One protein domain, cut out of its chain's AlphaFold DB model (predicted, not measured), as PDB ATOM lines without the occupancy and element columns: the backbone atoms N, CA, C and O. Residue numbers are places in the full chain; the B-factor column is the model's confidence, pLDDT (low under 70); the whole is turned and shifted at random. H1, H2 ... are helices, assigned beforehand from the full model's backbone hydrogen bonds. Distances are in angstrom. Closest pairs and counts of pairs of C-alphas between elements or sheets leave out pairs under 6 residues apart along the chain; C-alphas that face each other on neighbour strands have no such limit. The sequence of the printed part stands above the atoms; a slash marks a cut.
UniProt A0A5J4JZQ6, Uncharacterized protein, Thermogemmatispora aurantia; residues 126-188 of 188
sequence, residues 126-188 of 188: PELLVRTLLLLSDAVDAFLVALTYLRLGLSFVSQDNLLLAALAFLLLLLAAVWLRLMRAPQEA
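This is residues 126 to 188 of the 188 residues of an uncharacterized protein of Thermogemmatispora aurantia (UniProt A0A5J4JZQ6). Two long helices, H1 and H2, make an open V that meets near residues 154 to 164, and the longer arm is H1. The last residues, 182 to 188, run on beyond the far end of H2 as a tail. The printed part has 63 residues with two named helices, H1 then H2, and no named strand; the class is all helix. It is extended, with a radius of gyration of the C-alphas of 19.3 A, and flat, spanning 57 by 42 by 10 A.

H1, residues 126 to 157, is 45.2 A long and begins with C-alpha 126 at (36.179, -24.358, 98.701). H2, residues 161 to 181, is 29.6 A long and ends with C-alpha 181 at (-4.977, -9.702, 97.797).

H1 and H2 only just touch, with 3 pairs of C-alphas within 8 A, and only at the corner by their tight link. H1 touches H2 with residues 154 to 157 alone, and H2 touches H1 with residues 163 to 164 alone; the closest C-alphas of the two helices, those of Val 157 and Leu 163, are 5.9 A apart. The helices run opposite ways at a steep tilt of 59 degrees. In H1 and H2 every O i to N i+4 pair is within hydrogen-bond range.

The C-alphas of Glu 127 and Ala 188, the two farthest apart, are 57.9 A from each other. Residues 126 to 152 and 168 to 188 stand free. The printed part has no cut. Its mean pLDDT is 73.5, with residues 153 to 165 and 181 to 188 under 70.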
ATOM      1  N   PRO A 126      36.665 -23.204  99.465       82.00
ATOM      2  CA  PRO A 126      36.179 -24.358  98.701       82.00
ATOM      3  C   PRO A 126      35.519 -25.438  99.575       82.00
ATOM      4  O   PRO A 126      34.548 -26.063  99.156       82.00
ATOM      5  N   GLU A 127      35.973 -25.610 100.818       83.31
ATOM      6  CA  GLU A 127      35.367 -26.509 101.819       83.31
ATOM      7  C   GLU A 127      33.890 -26.169 102.092       83.31
ATOM      8  O   GLU A 127      33.022 -27.042 102.181       83.31
ATOM      9  N   LEU A 128      33.580 -24.872 102.184       81.56
ATOM     10  CA  LEU A 128      32.233 -24.389 102.476       81.56
ATOM     11  C   LEU A 128      31.309 -24.568 101.268       81.56
ATOM     12  O   LEU A 128      30.132 -24.875 101.442       81.56
ATOM     13  N   LEU A 129      31.856 -24.457 100.054       84.81
ATOM     14  CA  LEU A 129      31.149 -24.743  98.808       84.81
ATOM     15  C   LEU A 129      30.751 -26.218  98.697       84.81
ATOM     16  O   LEU A 129      29.609 -26.520  98.366       84.81
ATOM     17  N   VAL A 130      31.657 -27.148  99.010       84.56
ATOM     18  CA  VAL A 130      31.324 -28.581  98.988       84.56
ATOM     19  C   VAL A 130      30.199 -28.871  99.980       84.56
ATOM     20  O   VAL A 130      29.237 -29.556  99.640       84.56
ATOM     21  N   ARG A 131      30.258 -28.285 101.181       85.50
ATOM     22  CA  ARG A 131      29.225 -28.468 102.206       85.50
ATOM     23  C   ARG A 131      27.867 -27.888 101.798       85.50
ATOM     24  O   ARG A 131      26.848 -28.522 102.062       85.50
ATOM     25  N   THR A 132      27.829 -26.719 101.155       80.62
ATOM     26  CA  THR A 132      26.570 -26.131 100.666       80.62
ATOM     27  C   THR A 132      25.990 -26.905  99.487       80.62
ATOM     28  O   THR A 132      24.781 -27.119  99.469       80.62
ATOM     29  N   LEU A 133      26.814 -27.390  98.550       84.56
ATOM     30  CA  LEU A 133      26.344 -28.272  97.475       84.56
ATOM     31  C   LEU A 133      25.811 -29.598  98.013       84.56
ATOM     32  O   LEU A 133      24.817 -30.094  97.498       84.56
ATOM     33  N   LEU A 134      26.442 -30.162  99.042       88.12
ATOM     34  CA  LEU A 134      26.023 -31.437  99.620       88.12
ATOM     35  C   LEU A 134      24.676 -31.306 100.345       88.12
ATOM     36  O   LEU A 134      23.795 -32.134 100.146       88.12
ATOM     37  N   LEU A 135      24.476 -30.211 101.089       86.75
ATOM     38  CA  LEU A 135      23.169 -29.861 101.657       86.75
ATOM     39  C   LEU A 135      22.116 -29.612 100.574       86.75
ATOM     40  O   LEU A 135      20.966 -30.012 100.733       86.75
ATOM     41  N   LEU A 136      22.490 -28.947  99.477       86.12
ATOM     42  CA  LEU A 136      21.573 -28.695  98.369       86.12
ATOM     43  C   LEU A 136      21.201 -29.992  97.643       86.12
ATOM     44  O   LEU A 136      20.043 -30.158  97.290       86.12
ATOM     45  N   SER A 137      22.151 -30.911  97.456       86.50
ATOM     46  CA  SER A 137      21.909 -32.238  96.886       86.50
ATOM     47  C   SER A 137      20.929 -33.025  97.747       86.50
ATOM     48  O   SER A 137      19.924 -33.493  97.230       86.50
ATOM     49  N   ASP A 138      21.165 -33.088  99.058       89.25
ATOM     50  CA  ASP A 138      20.287 -33.790  99.999       89.25
ATOM     51  C   ASP A 138      18.883 -33.156 100.041       89.25
ATOM     52  O   ASP A 138      17.860 -33.841 100.031       89.25
ATOM     53  N   ALA A 139      18.807 -31.821  99.976       85.50
ATOM     54  CA  ALA A 139      17.540 -31.107  99.865       85.50
ATOM     55  C   ALA A 139      16.815 -31.391  98.539       85.50
ATOM     56  O   ALA A 139      15.597 -31.562  98.544       85.50
ATOM     57  N   VAL A 140      17.534 -31.441  97.412       87.81
ATOM     58  CA  VAL A 140      16.980 -31.786  96.093       87.81
ATOM     59  C   VAL A 140      16.489 -33.228  96.087       87.81
ATOM     60  O   VAL A 140      15.387 -33.470  95.601       87.81
ATOM     61  N   ASP A 141      17.235 -34.158  96.673       87.81
ATOM     62  CA  ASP A 141      16.837 -35.558  96.801       87.81
ATOM     63  C   ASP A 141      15.581 -35.690  97.669       87.81
ATOM     64  O   ASP A 141      14.612 -36.328  97.256       87.81
ATOM     65  N   ALA A 142      15.514 -35.001  98.812       87.25
ATOM     66  CA  ALA A 142      14.308 -34.941  99.635       87.25
ATOM     67  C   ALA A 142      13.116 -34.337  98.874       87.25
ATOM     68  O   ALA A 142      11.992 -34.837  98.977       87.25
ATOM     69  N   PHE A 143      13.349 -33.293  98.072       82.75
ATOM     70  CA  PHE A 143      12.315 -32.675  97.242       82.75
ATOM     71  C   PHE A 143      11.834 -33.616  96.141       82.75
ATOM     72  O   PHE A 143      10.631 -33.723  95.916       82.75
ATOM     73  N   LEU A 144      12.750 -34.313  95.470       86.50
ATOM     74  CA  LEU A 144      12.441 -35.303  94.446       86.50
ATOM     75  C   LEU A 144      11.626 -36.438  95.042       86.50
ATOM     76  O   LEU A 144      10.570 -36.752  94.501       86.50
ATOM     77  N   VAL A 145      12.058 -36.973  96.187       85.62
ATOM     78  CA  VAL A 145      11.345 -38.004  96.942       85.62
ATOM     79  C   VAL A 145       9.939 -37.523  97.294       85.62
ATOM     80  O   VAL A 145       8.964 -38.195  96.946       85.62
ATOM     81  N   ALA A 146       9.805 -36.333  97.884       80.25
ATOM     82  CA  ALA A 146       8.512 -35.727  98.194       80.25
ATOM     83  C   ALA A 146       7.637 -35.554  96.945       80.25
ATOM     84  O   ALA A 146       6.440 -35.820  96.995       80.25
ATOM     85  N   LEU A 147       8.219 -35.173  95.807       84.62
ATOM     86  CA  LEU A 147       7.506 -34.982  94.546       84.62
ATOM     87  C   LEU A 147       7.078 -36.315  93.921       84.62
ATOM     88  O   LEU A 147       5.981 -36.399  93.371       84.62
ATOM     89  N   THR A 148       7.877 -37.378  94.047       82.75
ATOM     90  CA  THR A 148       7.460 -38.747  93.702       82.75
ATOM     91  C   THR A 148       6.347 -39.245  94.606       82.75
ATOM     92  O   THR A 148       5.382 -39.789  94.087       82.75
ATOM     93  N   TYR A 149       6.416 -39.013  95.919       79.25
ATOM     94  CA  TYR A 149       5.322 -39.354  96.832       79.25
ATOM     95  C   TYR A 149       4.068 -38.537  96.546       79.25
ATOM     96  O   TYR A 149       2.969 -39.076  96.598       79.25
ATOM     97  N   LEU A 150       4.213 -37.267  96.171       78.25
ATOM     98  CA  LEU A 150       3.104 -36.429  95.742       78.25
ATOM     99  C   LEU A 150       2.504 -36.958  94.436       78.25
ATOM    100  O   LEU A 150       1.290 -37.050  94.329       78.25
ATOM    101  N   ARG A 151       3.324 -37.364  93.458       73.56
ATOM    102  CA  ARG A 151       2.857 -37.965  92.196       73.56
ATOM    103  C   ARG A 151       2.192 -39.321  92.400       73.56
ATOM    104  O   ARG A 151       1.127 -39.538  91.836       73.56
ATOM    105  N   LEU A 152       2.787 -40.213  93.192       73.44
ATOM    106  CA  LEU A 152       2.179 -41.496  93.553       73.44
ATOM    107  C   LEU A 152       0.890 -41.270  94.340       73.44
ATOM    108  O   LEU A 152      -0.115 -41.895  94.032       73.44
ATOM    109  N   GLY A 153       0.901 -40.329  95.284       64.31
ATOM    110  CA  GLY A 153      -0.266 -39.891  96.037       64.31
ATOM    111  C   GLY A 153      -1.368 -39.401  95.110       64.31
ATOM    112  O   GLY A 153      -2.454 -39.950  95.149       64.31
ATOM    113  N   LEU A 154      -1.086 -38.462  94.202       64.50
ATOM    114  CA  LEU A 154      -2.035 -37.985  93.189       64.50
ATOM    115  C   LEU A 154      -2.502 -39.092  92.233       64.50
ATOM    116  O   LEU A 154      -3.650 -39.069  91.801       64.50
ATOM    117  N   SER A 155      -1.644 -40.060  91.908       66.06
ATOM    118  CA  SER A 155      -1.991 -41.207  91.064       66.06
ATOM    119  C   SER A 155      -2.905 -42.205  91.776       66.06
ATOM    120  O   SER A 155      -3.739 -42.813  91.116       66.06
ATOM    121  N   PHE A 156      -2.749 -42.386  93.088       57.47
ATOM    122  CA  PHE A 156      -3.615 -43.229  93.919       57.47
ATOM    123  C   PHE A 156      -4.935 -42.506  94.237       57.47
ATOM    124  O   PHE A 156      -6.012 -43.086  94.217       57.47
ATOM    125  N   VAL A 157      -4.854 -41.194  94.449       52.72
ATOM    126  CA  VAL A 157      -5.963 -40.281  94.761       52.72
ATOM    127  C   VAL A 157      -6.832 -39.952  93.553       52.72
ATOM    128  O   VAL A 157      -7.989 -39.589  93.726       52.72
ATOM    129  N   SER A 158      -6.333 -40.070  92.321       52.41
ATOM    130  CA  SER A 158      -7.196 -39.921  91.142       52.41
ATOM    131  C   SER A 158      -8.293 -40.997  91.086       52.41
ATOM    132  O   SER A 158      -9.276 -40.810  90.375       52.41
ATOM    133  N   GLN A 159      -8.159 -42.080  91.868       54.50
ATOM    134  CA  GLN A 159      -9.210 -43.075  92.083       54.50
ATOM    135  C   GLN A 159     -10.162 -42.698  93.235       54.50
ATOM    136  O   GLN A 159     -11.363 -42.926  93.112       54.50
ATOM    137  N   ASP A 160      -9.673 -42.044  94.295       60.47
ATOM    138  CA  ASP A 160     -10.484 -41.533  95.407       60.47
ATOM    139  C   ASP A 160     -10.636 -40.003  95.333       60.47
ATOM    140  O   ASP A 160      -9.847 -39.233  95.890       60.47
ATOM    141  N   ASN A 161     -11.717 -39.566  94.671       59.28
ATOM    142  CA  ASN A 161     -12.124 -38.179  94.360       59.28
ATOM    143  C   ASN A 161     -11.995 -37.129  95.494       59.28
ATOM    144  O   ASN A 161     -12.110 -35.930  95.242       59.28
ATOM    145  N   LEU A 162     -11.775 -37.544  96.741       64.62
ATOM    146  CA  LEU A 162     -11.799 -36.709  97.942       64.62
ATOM    147  C   LEU A 162     -10.511 -35.888  98.128       64.62
ATOM    148  O   LEU A 162     -10.577 -34.704  98.457       64.62
ATOM    149  N   LEU A 163      -9.337 -36.467  97.857       62.03
ATOM    150  CA  LEU A 163      -8.056 -35.758  98.003       62.03
ATOM    151  C   LEU A 163      -7.759 -34.857  96.792       62.03
ATOM    152  O   LEU A 163      -7.198 -33.776  96.960       62.03
ATOM    153  N   LEU A 164      -8.209 -35.237  95.587       65.94
ATOM    154  CA  LEU A 164      -8.162 -34.365  94.408       65.94
ATOM    155  C   LEU A 164      -9.080 -33.149  94.602       65.94
ATOM    156  O   LEU A 164      -8.686 -32.027  94.293       65.94
ATOM    157  N   ALA A 165     -10.270 -33.357  95.180       65.25
ATOM    158  CA  ALA A 165     -11.158 -32.272  95.578       65.25
ATOM    159  C   ALA A 165     -10.522 -31.385  96.656       65.25
ATOM    160  O   ALA A 165     -10.604 -30.165  96.549       65.25
ATOM    161  N   ALA A 166      -9.829 -31.961  97.646       73.06
ATOM    162  CA  ALA A 166      -9.103 -31.192  98.656       73.06
ATOM    163  C   ALA A 166      -7.958 -30.361  98.049       73.06
ATOM    164  O   ALA A 166      -7.807 -29.190  98.388       73.06
ATOM    165  N   LEU A 167      -7.187 -30.918  97.109       74.00
ATOM    166  CA  LEU A 167      -6.108 -30.205  96.419       74.00
ATOM    167  C   LEU A 167      -6.653 -29.105  95.492       74.00
ATOM    168  O   LEU A 167      -6.153 -27.982  95.505       74.00
ATOM    169  N   ALA A 168      -7.711 -29.397  94.733       72.62
ATOM    170  CA  ALA A 168      -8.412 -28.410  93.917       72.62
ATOM    171  C   ALA A 168      -9.005 -27.291  94.785       72.62
ATOM    172  O   ALA A 168      -8.905 -26.119  94.431       72.62
ATOM    173  N   PHE A 169      -9.554 -27.629  95.951       71.69
ATOM    174  CA  PHE A 169     -10.052 -26.664  96.925       71.69
ATOM    175  C   PHE A 169      -8.927 -25.793  97.489       71.69
ATOM    176  O   PHE A 169      -9.091 -24.582  97.607       71.69
ATOM    177  N   LEU A 170      -7.760 -26.371  97.771       80.94
ATOM    178  CA  LEU A 170      -6.601 -25.634  98.266       80.94
ATOM    179  C   LEU A 170      -6.045 -24.681  97.198       80.94
ATOM    180  O   LEU A 170      -5.747 -23.531  97.506       80.94
ATOM    181  N   LEU A 171      -6.005 -25.107  95.931       80.81
ATOM    182  CA  LEU A 171      -5.676 -24.246  94.789       80.81
ATOM    183  C   LEU A 171      -6.708 -23.130  94.590       80.81
ATOM    184  O   LEU A 171      -6.327 -21.989  94.341       80.81
ATOM    185  N   LEU A 172      -8.001 -23.426  94.742       78.56
ATOM    186  CA  LEU A 172      -9.070 -22.426  94.687       78.56
ATOM    187  C   LEU A 172      -8.976 -21.429  95.841       78.56
ATOM    188  O   LEU A 172      -9.183 -20.241  95.621       78.56
ATOM    189  N   LEU A 173      -8.627 -21.876  97.048       79.62
ATOM    190  CA  LEU A 173      -8.361 -20.995  98.183       79.62
ATOM    191  C   LEU A 173      -7.149 -20.113  97.918       79.62
ATOM    192  O   LEU A 173      -7.222 -18.914  98.160       79.62
ATOM    193  N   LEU A 174      -6.065 -20.666  97.376       82.56
ATOM    194  CA  LEU A 174      -4.875 -19.894  97.029       82.56
ATOM    195  C   LEU A 174      -5.194 -18.855  95.948       82.56
ATOM    196  O   LEU A 174      -4.832 -17.692  96.090       82.56
ATOM    197  N   ALA A 175      -5.957 -19.243  94.924       78.25
ATOM    198  CA  ALA A 175      -6.441 -18.345  93.881       78.25
ATOM    199  C   ALA A 175      -7.411 -17.286  94.428       78.25
ATOM    200  O   ALA A 175      -7.335 -16.131  94.021       78.25
ATOM    201  N   ALA A 176      -8.287 -17.635  95.374       78.94
ATOM    202  CA  ALA A 176      -9.234 -16.719  96.008       78.94
ATOM    203  C   ALA A 176      -8.544 -15.742  96.967       78.94
ATOM    204  O   ALA A 176      -8.901 -14.564  97.002       78.94
ATOM    205  N   VAL A 177      -7.545 -16.205  97.718       76.81
ATOM    206  CA  VAL A 177      -6.670 -15.367  98.542       76.81
ATOM    207  C   VAL A 177      -5.876 -14.436  97.642       76.81
ATOM    208  O   VAL A 177      -5.847 -13.244  97.911       76.81
ATOM    209  N   TRP A 178      -5.328 -14.929  96.533       79.00
ATOM    210  CA  TRP A 178      -4.637 -14.104  95.546       79.00
ATOM    211  C   TRP A 178      -5.568 -13.054  94.917       79.00
ATOM    212  O   TRP A 178      -5.213 -11.883  94.836       79.00
ATOM    213  N   LEU A 179      -6.809 -13.420  94.584       75.88
ATOM    214  CA  LEU A 179      -7.849 -12.500  94.101       75.88
ATOM    215  C   LEU A 179      -8.262 -11.463  95.150       75.88
ATOM    216  O   LEU A 179      -8.507 -10.310  94.804       75.88
ATOM    217  N   ARG A 180      -8.343 -11.857  96.427       70.00
ATOM    218  CA  ARG A 180      -8.604 -10.942  97.546       70.00
ATOM    219  C   ARG A 180      -7.423 -10.016  97.805       70.00
ATOM    220  O   ARG A 180      -7.655  -8.848  98.064       70.00
ATOM    221  N   LEU A 181      -6.194 -10.504  97.675       67.31
ATOM    222  CA  LEU A 181      -4.977  -9.702  97.797       67.31
ATOM    223  C   LEU A 181      -4.861  -8.687  96.647       67.31
ATOM    224  O   LEU A 181      -4.415  -7.565  96.845       67.31
ATOM    225  N   MET A 182      -5.323  -9.068  95.451       66.19
ATOM    226  CA  MET A 182      -5.445  -8.191  94.280       66.19
ATOM    227  C   MET A 182      -6.643  -7.228  94.366       66.19
ATOM    228  O   MET A 182      -6.763  -6.313  93.547       66.19
ATOM    229  N   ARG A 183      -7.544  -7.405  95.341       59.91
ATOM    230  CA  ARG A 183      -8.655  -6.488  95.607       59.91
ATOM    231  C   ARG A 183      -8.143  -5.395  96.548       59.91
ATOM    232  O   ARG A 183      -7.939  -5.637  97.730       59.91
ATOM    233  N   ALA A 184      -7.907  -4.199  96.004       50.25
ATOM    234  CA  ALA A 184      -7.506  -3.027  96.784       50.25
ATOM    235  C   ALA A 184      -8.493  -2.765  97.946       50.25
ATOM    236  O   ALA A 184      -9.690  -3.033  97.775       50.25
ATOM    237  N   PRO A 185      -8.013  -2.261  99.102       51.31
ATOM    238  CA  PRO A 185      -8.854  -2.012 100.266       51.31
ATOM    239  C   PRO A 185      -9.975  -1.050  99.872       51.31
ATOM    240  O   PRO A 185      -9.729   0.015  99.310       51.31
ATOM    241  N   GLN A 186     -11.218  -1.453 100.127       50.78
ATOM    242  CA  GLN A 186     -12.323  -0.506 100.172       50.78
ATOM    243  C   GLN A 186     -12.093   0.338 101.421       50.78
ATOM    244  O   GLN A 186     -12.329  -0.126 102.533       50.78
ATOM    245  N   GLU A 187     -11.526   1.524 101.215       45.25
ATOM    246  CA  GLU A 187     -11.465   2.578 102.220       45.25
ATOM    247  C   GLU A 187     -12.903   2.860 102.680       45.25
ATOM    248  O   GLU A 187     -13.779   3.157 101.860       45.25
ATOM    249  N   ALA A 188     -13.136   2.624 103.971       39.88
ATOM    250  CA  ALA A 188     -14.342   2.990 104.701       39.88
ATOM    251  C   ALA A 188     -14.243   4.444 105.174       39.88
ATOM    252  O   ALA A 188     -13.102   4.879 105.460       39.88
TER     253      ALA A 188